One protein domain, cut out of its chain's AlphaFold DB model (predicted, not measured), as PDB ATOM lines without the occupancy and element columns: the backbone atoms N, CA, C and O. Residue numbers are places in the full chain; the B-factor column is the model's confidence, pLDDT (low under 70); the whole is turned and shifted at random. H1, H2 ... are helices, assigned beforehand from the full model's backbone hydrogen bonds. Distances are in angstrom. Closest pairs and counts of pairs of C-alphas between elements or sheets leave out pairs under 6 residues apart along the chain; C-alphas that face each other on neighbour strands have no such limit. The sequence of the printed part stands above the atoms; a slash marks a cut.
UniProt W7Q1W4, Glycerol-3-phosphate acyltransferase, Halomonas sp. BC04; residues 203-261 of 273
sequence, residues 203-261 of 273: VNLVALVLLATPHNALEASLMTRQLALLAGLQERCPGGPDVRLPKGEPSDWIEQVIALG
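This is residues 203 to 261 of the 273 residues of the protein "Glycerol-3-phosphate acyltransferase" of Halomonas sp. BC04 (UniProt W7Q1W4). Two short helices, H1 and H3, pack crosswise on one long helix, H2, and on each other, making a small cluster of three mutually crossed helices. The far end of H2 runs out of this cluster into a loop, residues 237 to 249, which folds back to H3; residues 236 to 242, of which 236 belongs to H2, stick out free. The printed part has 59 residues with three named helices, in the order H1, H2, H3, and no named strand; the class is all helix. The whole is compact, with a radius of gyration of the C-alphas of 11.6 A, and the C-alphas span 33 by 24 by 16 A.

H1, residues 203 to 211, touches H2, residues 220 to 236, at a steep tilt of 63 degrees, opposite ways. The closest C-alphas of the two, those of Leu 205 and Leu 227, are 6.7 A apart, and H2 touches H1 with residues 223 to 230 alone. H1 also touches H3, residues 250 to 259, about perpendicular at 84 degrees; their closest C-alphas, of Val 203 and Val 257, are 5.8 A apart. H2 touches H3 with residues 224 to 228 alone, at a steep tilt of 62 degrees, opposite ways; their closest C-alphas, of Thr 224 and Pro 250, are 5.3 A apart. The helix packing is mostly crossed, with 0 of these 3 pairs at a shallow tilt. In H1, H2 and H3 every O i to N i+4 pair is within hydrogen-bond range.

H1 begins at C-alpha 203, at (73.532, 40.911, 74.072), and measures 11.8 A from first to last C-alpha. H2, the longest helix with 17 residues, measures 24.4 A and ends at C-alpha 236, at (81.020, 21.213, 72.205). H3 measures 14.3 A and ends at C-alpha 259, at (69.654, 47.856, 66.586).

The two C-alphas farthest apart, of His 215 and Pro 241, are 34.3 A apart. The printed part has no cut. The link from H1 to H2, 8 residues, is short, and the link from H2 to H3, 13 residues, is long. The mean pLDDT of the printed part is 90.7, and no printed residue is under 70.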
ATOM      1  N   VAL A 203      73.071  39.846  73.169       92.00
ATOM      2  CA  VAL A 203      73.532  40.911  74.072       92.00
ATOM      3  C   VAL A 203      74.560  40.377  75.073       92.00
ATOM      4  O   VAL A 203      75.610  40.987  75.248       92.00
ATOM      5  N   ASN A 204      74.300  39.224  75.689       90.50
ATOM      6  CA  ASN A 204      75.185  38.592  76.666       90.50
ATOM      7  C   ASN A 204      76.517  38.180  76.028       90.50
ATOM      8  O   ASN A 204      77.571  38.417  76.617       90.50
ATOM      9  N   LEU A 205      76.478  37.587  74.830       92.69
ATOM     10  CA  LEU A 205      77.677  37.145  74.111       92.69
ATOM     11  C   LEU A 205      78.534  38.333  73.661       92.69
ATOM     12  O   LEU A 205      79.738  38.353  73.910       92.69
ATOM     13  N   VAL A 206      77.917  39.354  73.062       94.62
ATOM     14  CA  VAL A 206      78.617  40.576  72.642       94.62
ATOM     15  C   VAL A 206      79.201  41.314  73.847       94.62
ATOM     16  O   VAL A 206      80.364  41.715  73.814       94.62
ATOM     17  N   ALA A 207      78.438  41.446  74.936       92.19
ATOM     18  CA  ALA A 207      78.929  42.056  76.167       92.19
ATOM     19  C   ALA A 207      80.116  41.278  76.751       92.19
ATOM     20  O   ALA A 207      81.086  41.898  77.179       92.19
ATOM     21  N   LEU A 208      80.076  39.941  76.740       92.12
ATOM     22  CA  LEU A 208      81.182  39.104  77.208       92.12
ATOM     23  C   LEU A 208      82.458  39.340  76.389       92.12
ATOM     24  O   LEU A 208      83.519  39.539  76.978       92.12
ATOM     25  N   VAL A 209      82.350  39.362  75.057       95.12
ATOM     26  CA  VAL A 209      83.486  39.635  74.161       95.12
ATOM     27  C   VAL A 209      84.055  41.027  74.419       95.12
ATOM     28  O   VAL A 209      85.260  41.167  74.601       95.12
ATOM     29  N   LEU A 210      83.208  42.057  74.481       94.00
ATOM     30  CA  LEU A 210      83.665  43.432  74.686       94.00
ATOM     31  C   LEU A 210      84.302  43.636  76.062       94.00
ATOM     32  O   LEU A 210      85.384  44.211  76.135       94.00
ATOM     33  N   LEU A 211      83.695  43.119  77.133       91.75
ATOM     34  CA  LEU A 211      84.234  43.223  78.496       91.75
ATOM     35  C   LEU A 211      85.558  42.468  78.683       91.75
ATOM     36  O   LEU A 211      86.270  42.728  79.651       91.75
ATOM     37  N   ALA A 212      85.890  41.541  77.782       91.69
ATOM     38  CA  ALA A 212      87.184  40.865  77.755       91.69
ATOM     39  C   ALA A 212      88.283  41.680  77.040       91.69
ATOM     40  O   ALA A 212      89.442  41.271  77.043       91.69
ATOM     41  N   THR A 213      87.950  42.830  76.438       92.44
ATOM     42  CA  THR A 213      88.915  43.706  75.753       92.44
ATOM     43  C   THR A 213      89.320  44.903  76.625       92.44
ATOM     44  O   THR A 213      88.483  45.430  77.357       92.44
ATOM     45  N   PRO A 214      90.566  45.412  76.525       87.56
ATOM     46  CA  PRO A 214      91.047  46.512  77.374       87.56
ATOM     47  C   PRO A 214      90.229  47.808  77.291       87.56
ATOM     48  O   PRO A 214      90.157  48.562  78.259       87.56
ATOM     49  N   HIS A 215      89.624  48.083  76.132       87.81
ATOM     50  CA  HIS A 215      88.913  49.334  75.858       87.81
ATOM     51  C   HIS A 215      87.418  49.142  75.587       87.81
ATOM     52  O   HIS A 215      86.765  50.082  75.139       87.81
ATOM     53  N   ASN A 216      86.869  47.948  75.847       91.62
ATOM     54  CA  ASN A 216      85.496  47.587  75.478       91.62
ATOM     55  C   ASN A 216      85.186  47.876  73.998       91.62
ATOM     56  O   ASN A 216      84.085  48.302  73.652       91.62
ATOM     57  N   ALA A 217      86.181  47.683  73.134       91.31
ATOM     58  CA  ALA A 217      86.128  47.983  71.713       91.31
ATOM     59  C   ALA A 217      86.919  46.923  70.947       91.31
ATOM     60  O   ALA A 217      87.976  46.474  71.398       91.31
ATOM     61  N   LEU A 218      86.396  46.521  69.791       93.50
ATOM     62  CA  LEU A 218      86.965  45.451  68.986       93.50
ATOM     63  C   LEU A 218      86.628  45.660  67.509       93.50
ATOM     64  O   LEU A 218      85.549  46.152  67.179       93.50
ATOM     65  N   GLU A 219      87.542  45.271  66.622       93.62
ATOM     66  CA  GLU A 219      87.277  45.234  65.185       93.62
ATOM     67  C   GLU A 219      86.126  44.262  64.883       93.62
ATOM     68  O   GLU A 219      86.072  43.163  65.444       93.62
ATOM     69  N   ALA A 220      85.222  44.638  63.973       92.06
ATOM     70  CA  ALA A 220      84.044  43.837  63.646       92.06
ATOM     71  C   ALA A 220      84.410  42.414  63.191       92.06
ATOM     72  O   ALA A 220      83.801  41.454  63.659       92.06
ATOM     73  N   SER A 221      85.445  42.254  62.353       93.69
ATOM     74  CA  SER A 221      85.869  40.931  61.874       93.69
ATOM     75  C   SER A 221      86.351  40.034  63.022       93.69
ATOM     76  O   SER A 221      86.040  38.842  63.067       93.69
ATOM     77  N   LEU A 222      87.070  40.612  63.988       94.81
ATOM     78  CA  LEU A 222      87.557  39.900  65.162       94.81
ATOM     79  C   LEU A 222      86.415  39.589  66.135       94.81
ATOM     80  O   LEU A 222      86.384  38.485  66.672       94.81
ATOM     81  N   MET A 223      85.447  40.494  66.306       95.50
ATOM     82  CA  MET A 223      84.242  40.233  67.100       95.50
ATOM     83  C   MET A 223      83.457  39.040  66.557       95.50
ATOM     84  O   MET A 223      83.147  38.132  67.324       95.50
ATOM     85  N   THR A 224      83.210  38.990  65.246       96.81
ATOM     86  CA  THR A 224      82.545  37.853  64.589       96.81
ATOM     87  C   THR A 224      83.282  36.543  64.872       96.81
ATOM     88  O   THR A 224      82.655  35.559  65.264       96.81
ATOM     89  N   ARG A 225      84.620  36.530  64.762       96.62
ATOM     90  CA  ARG A 225      85.437  35.341  65.075       96.62
ATOM     91  C   ARG A 225      85.334  34.921  66.545       96.62
ATOM     92  O   ARG A 225      85.214  33.733  66.823       96.62
ATOM     93  N   GLN A 226      85.367  35.871  67.480       96.69
ATOM     94  CA  GLN A 226      85.248  35.579  68.915       96.69
ATOM     95  C   GLN A 226      83.861  35.039  69.277       96.69
ATOM     96  O   GLN A 226      83.748  34.076  70.029       96.69
ATOM     97  N   LEU A 227      82.802  35.613  68.708       96.88
ATOM     98  CA  LEU A 227      81.434  35.131  68.895       96.88
ATOM     99  C   LEU A 227      81.247  33.719  68.324       96.88
ATOM    100  O   LEU A 227      80.676  32.871  69.005       96.88
ATOM    101  N   ALA A 228      81.783  33.445  67.128       95.88
ATOM    102  CA  ALA A 228      81.780  32.105  66.541       95.88
ATOM    103  C   ALA A 228      82.517  31.090  67.431       95.88
ATOM    104  O   ALA A 228      82.041  29.975  67.631       95.88
ATOM    105  N   LEU A 229      83.655  31.486  68.014       95.06
ATOM    106  CA  LEU A 229      84.396  30.651  68.957       95.06
ATOM    107  C   LEU A 229      83.569  30.345  70.212       95.06
ATOM    108  O   LEU A 229      83.497  29.190  70.618       95.06
ATOM    109  N   LEU A 230      82.934  31.351  70.820       93.44
ATOM    110  CA  LEU A 230      82.086  31.159  72.001       93.44
ATOM    111  C   LEU A 230      80.883  30.254  71.706       93.44
ATOM    112  O   LEU A 230      80.567  29.385  72.516       93.44
ATOM    113  N   ALA A 231      80.249  30.423  70.544       92.94
ATOM    114  CA  ALA A 231      79.164  29.559  70.094       92.94
ATOM    115  C   ALA A 231      79.641  28.110  69.917       92.94
ATOM    116  O   ALA A 231      79.071  27.196  70.508       92.94
ATOM    117  N   GLY A 232      80.760  27.907  69.215       92.88
ATOM    118  CA  GLY A 232      81.343  26.580  69.027       92.88
ATOM    119  C   GLY A 232      81.804  25.924  70.334       92.88
ATOM    120  O   GLY A 232      81.691  24.707  70.488       92.88
ATOM    121  N   LEU A 233      82.297  26.701  71.306       91.38
ATOM    122  CA  LEU A 233      82.607  26.197  72.648       91.38
ATOM    123  C   LEU A 233      81.346  25.736  73.376       91.38
ATOM    124  O   LEU A 233      81.361  24.669  73.986       91.38
ATOM    125  N   GLN A 234      80.262  26.505  73.291       88.81
ATOM    126  CA  GLN A 234      78.993  26.147  73.911       88.81
ATOM    127  C   GLN A 234      78.398  24.863  73.316       88.81
ATOM    128  O   GLN A 234      77.858  24.048  74.059       88.81
ATOM    129  N   GLU A 235      78.502  24.664  72.003       89.12
ATOM    130  CA  GLU A 235      78.007  23.454  71.331       89.12
ATOM    131  C   GLU A 235      78.804  22.204  71.715       89.12
ATOM    132  O   GLU A 235      78.235  21.127  71.882       89.12
ATOM    133  N   ARG A 236      80.127  22.337  71.872       90.38
ATOM    134  CA  ARG A 236      81.020  21.213  72.205       90.38
ATOM    135  C   ARG A 236      81.055  20.897  73.696       90.38
ATOM    136  O   ARG A 236      81.216  19.739  74.071       90.38
ATOM    137  N   CYS A 237      80.931  21.921  74.532       88.12
ATOM    138  CA  CYS A 237      81.038  21.839  75.984       88.12
ATOM    139  C   CYS A 237      79.841  22.546  76.639       88.12
ATOM    140  O   CYS A 237      80.018  23.590  77.276       88.12
ATOM    141  N   PRO A 238      78.616  22.014  76.487       82.56
ATOM    142  CA  PRO A 238      77.432  22.688  76.991       82.56
ATOM    143  C   PRO A 238      77.444  22.759  78.522       82.56
ATOM    144  O   PRO A 238      77.609  21.755  79.213       82.56
ATOM    145  N   GLY A 239      77.219  23.959  79.068       72.75
ATOM    146  CA  GLY A 239      77.092  24.190  80.517       72.75
ATOM    147  C   GLY A 239      75.853  23.554  81.175       72.75
ATOM    148  O   GLY A 239      75.708  23.607  82.396       72.75
ATOM    149  N   GLY A 240      74.962  22.962  80.376       78.00
ATOM    150  CA  GLY A 240      73.750  22.261  80.790       78.00
ATOM    151  C   GLY A 240      73.031  21.651  79.578       78.00
ATOM    152  O   GLY A 240      73.300  22.071  78.451       78.00
ATOM    153  N   PRO A 241      72.132  20.674  79.784       71.56
ATOM    154  CA  PRO A 241      71.450  19.969  78.693       71.56
ATOM    155  C   PRO A 241      70.528  20.878  77.863       71.56
ATOM    156  O   PRO A 241      70.348  20.638  76.674       71.56
ATOM    157  N   ASP A 242      69.998  21.944  78.470       72.31
ATOM    158  CA  ASP A 242      68.983  22.817  77.866       72.31
ATOM    159  C   ASP A 242      69.511  24.198  77.454       72.31
ATOM    160  O   ASP A 242      68.726  25.107  77.159       72.31
ATOM    161  N   VAL A 243      70.834  24.398  77.443       75.56
ATOM    162  CA  VAL A 243      71.401  25.694  77.061       75.56
ATOM    163  C   VAL A 243      71.158  25.945  75.576       75.56
ATOM    164  O   VAL A 243      71.494  25.132  74.720       75.56
ATOM    165  N   ARG A 244      70.592  27.114  75.265       82.19
ATOM    166  CA  ARG A 244      70.289  27.534  73.892       82.19
ATOM    167  C   ARG A 244      71.221  28.646  73.449       82.19
ATOM    168  O   ARG A 244      71.498  29.563  74.222       82.19
ATOM    169  N   LEU A 245      71.646  28.568  72.192       88.88
ATOM    170  CA  LEU A 245      72.292  29.664  71.485       88.88
ATOM    171  C   LEU A 245      71.245  30.564  70.812       88.88
ATOM    172  O   LEU A 245      70.146  30.096  70.484       88.88
ATOM    173  N   PRO A 246      71.567  31.850  70.602       90.75
ATOM    174  CA  PRO A 246      70.728  32.709  69.787       90.75
ATOM    175  C   PRO A 246      70.676  32.212  68.339       90.75
ATOM    176  O   PRO A 246      71.626  31.621  67.833       90.75
ATOM    177  N   LYS A 247      69.544  32.443  67.670       89.69
ATOM    178  CA  LYS A 247      69.369  32.084  66.255       89.69
ATOM    179  C   LYS A 247      70.191  33.014  65.358       89.69
ATOM    180  O   LYS A 247      70.355  34.185  65.692       89.69
ATOM    181  N   GLY A 248      70.611  32.514  64.198       92.25
ATOM    182  CA  GLY A 248      71.379  33.278  63.209       92.25
ATOM    183  C   GLY A 248      72.885  33.178  63.421       92.25
ATOM    184  O   GLY A 248      73.347  32.445  64.294       92.25
ATOM    185  N   GLU A 249      73.627  33.922  62.614       94.31
ATOM    186  CA  GLU A 249      75.086  33.937  62.624       94.31
ATOM    187  C   GLU A 249      75.635  35.057  63.525       94.31
ATOM    188  O   GLU A 249      74.942  36.041  63.807       94.31
ATOM    189  N   PRO A 250      76.914  34.991  63.935       96.00
ATOM    190  CA  PRO A 250      77.549  36.040  64.729       96.00
ATOM    191  C   PRO A 250      77.413  37.463  64.173       96.00
ATOM    192  O   PRO A 250      77.334  38.415  64.947       96.00
ATOM    193  N   SER A 251      77.365  37.633  62.848       94.81
ATOM    194  CA  SER A 251      77.097  38.932  62.219       94.81
ATOM    195  C   SER A 251      75.692  39.448  62.525       94.81
ATOM    196  O   SER A 251      75.539  40.621  62.859       94.81
ATOM    197  N   ASP A 252      74.685  38.574  62.478       95.06
ATOM    198  CA  ASP A 252      73.291  38.922  62.769       95.06
ATOM    199  C   ASP A 252      73.147  39.348  64.231       95.06
ATOM    200  O   ASP A 252      72.456  40.316  64.549       95.06
ATOM    201  N   TRP A 253      73.862  38.661  65.127       95.25
ATOM    202  CA  TRP A 253      73.897  38.987  66.551       95.25
ATOM    203  C   TRP A 253      74.458  40.388  66.790       95.25
ATOM    204  O   TRP A 253      73.892  41.146  67.576       95.25
ATOM    205  N   ILE A 254      75.539  40.761  66.101       95.19
ATOM    206  CA  ILE A 254      76.125  42.106  66.202       95.19
ATOM    207  C   ILE A 254      75.119  43.162  65.733       95.19
ATOM    208  O   ILE A 254      74.887  44.137  66.449       95.19
ATOM    209  N   GLU A 255      74.493  42.964  64.570       94.38
ATOM    210  CA  GLU A 255      73.504  43.906  64.031       94.38
ATOM    211  C   GLU A 255      72.278  44.035  64.947       94.38
ATOM    212  O   GLU A 255      71.799  45.143  65.192       94.38
ATOM    213  N   GLN A 256      71.812  42.934  65.543       92.44
ATOM    214  CA  GLN A 256      70.730  42.965  66.527       92.44
ATOM    215  C   GLN A 256      71.107  43.802  67.758       92.44
ATOM    216  O   GLN A 256      70.311  44.622  68.221       92.44
ATOM    217  N   VAL A 257      72.319  43.635  68.293       93.19
ATOM    218  CA  VAL A 257      72.777  44.380  69.478       93.19
ATOM    219  C   VAL A 257      72.976  45.874  69.163       93.19
ATOM    220  O   VAL A 257      72.671  46.719  70.012       93.19
ATOM    221  N   ILE A 258      73.390  46.218  67.935       91.81
ATOM    222  CA  ILE A 258      73.413  47.604  67.427       91.81
ATOM    223  C   ILE A 258      71.991  48.169  67.323       91.81
ATOM    224  O   ILE A 258      71.731  49.263  67.823       91.81
ATOM    225  N   ALA A 259      71.047  47.427  66.737       89.56
ATOM    226  CA  ALA A 259      69.654  47.856  66.586       89.56
ATOM    227  C   ALA A 259      68.950  48.081  67.938       89.56
ATOM    228  O   ALA A 259      68.075  48.941  68.061       89.56
ATOM    229  N   LEU A 260      69.360  47.346  68.976       87.81
ATOM    230  CA  LEU A 260      68.917  47.558  70.357       87.81
ATOM    231  C   LEU A 260      69.559  48.782  71.032       87.81
ATOM    232  O   LEU A 260      69.147  49.144  72.139       87.81
ATOM    233  N   GLY A 261      70.535  49.425  70.383       87.62
ATOM    234  CA  GLY A 261      71.246  50.605  70.877       87.62
ATOM    235  C   GLY A 261      72.236  50.306  72.003       87.62
ATOM    236  O   GLY A 261      72.524  51.194  72.801       87.62
TER     237      GLY A 261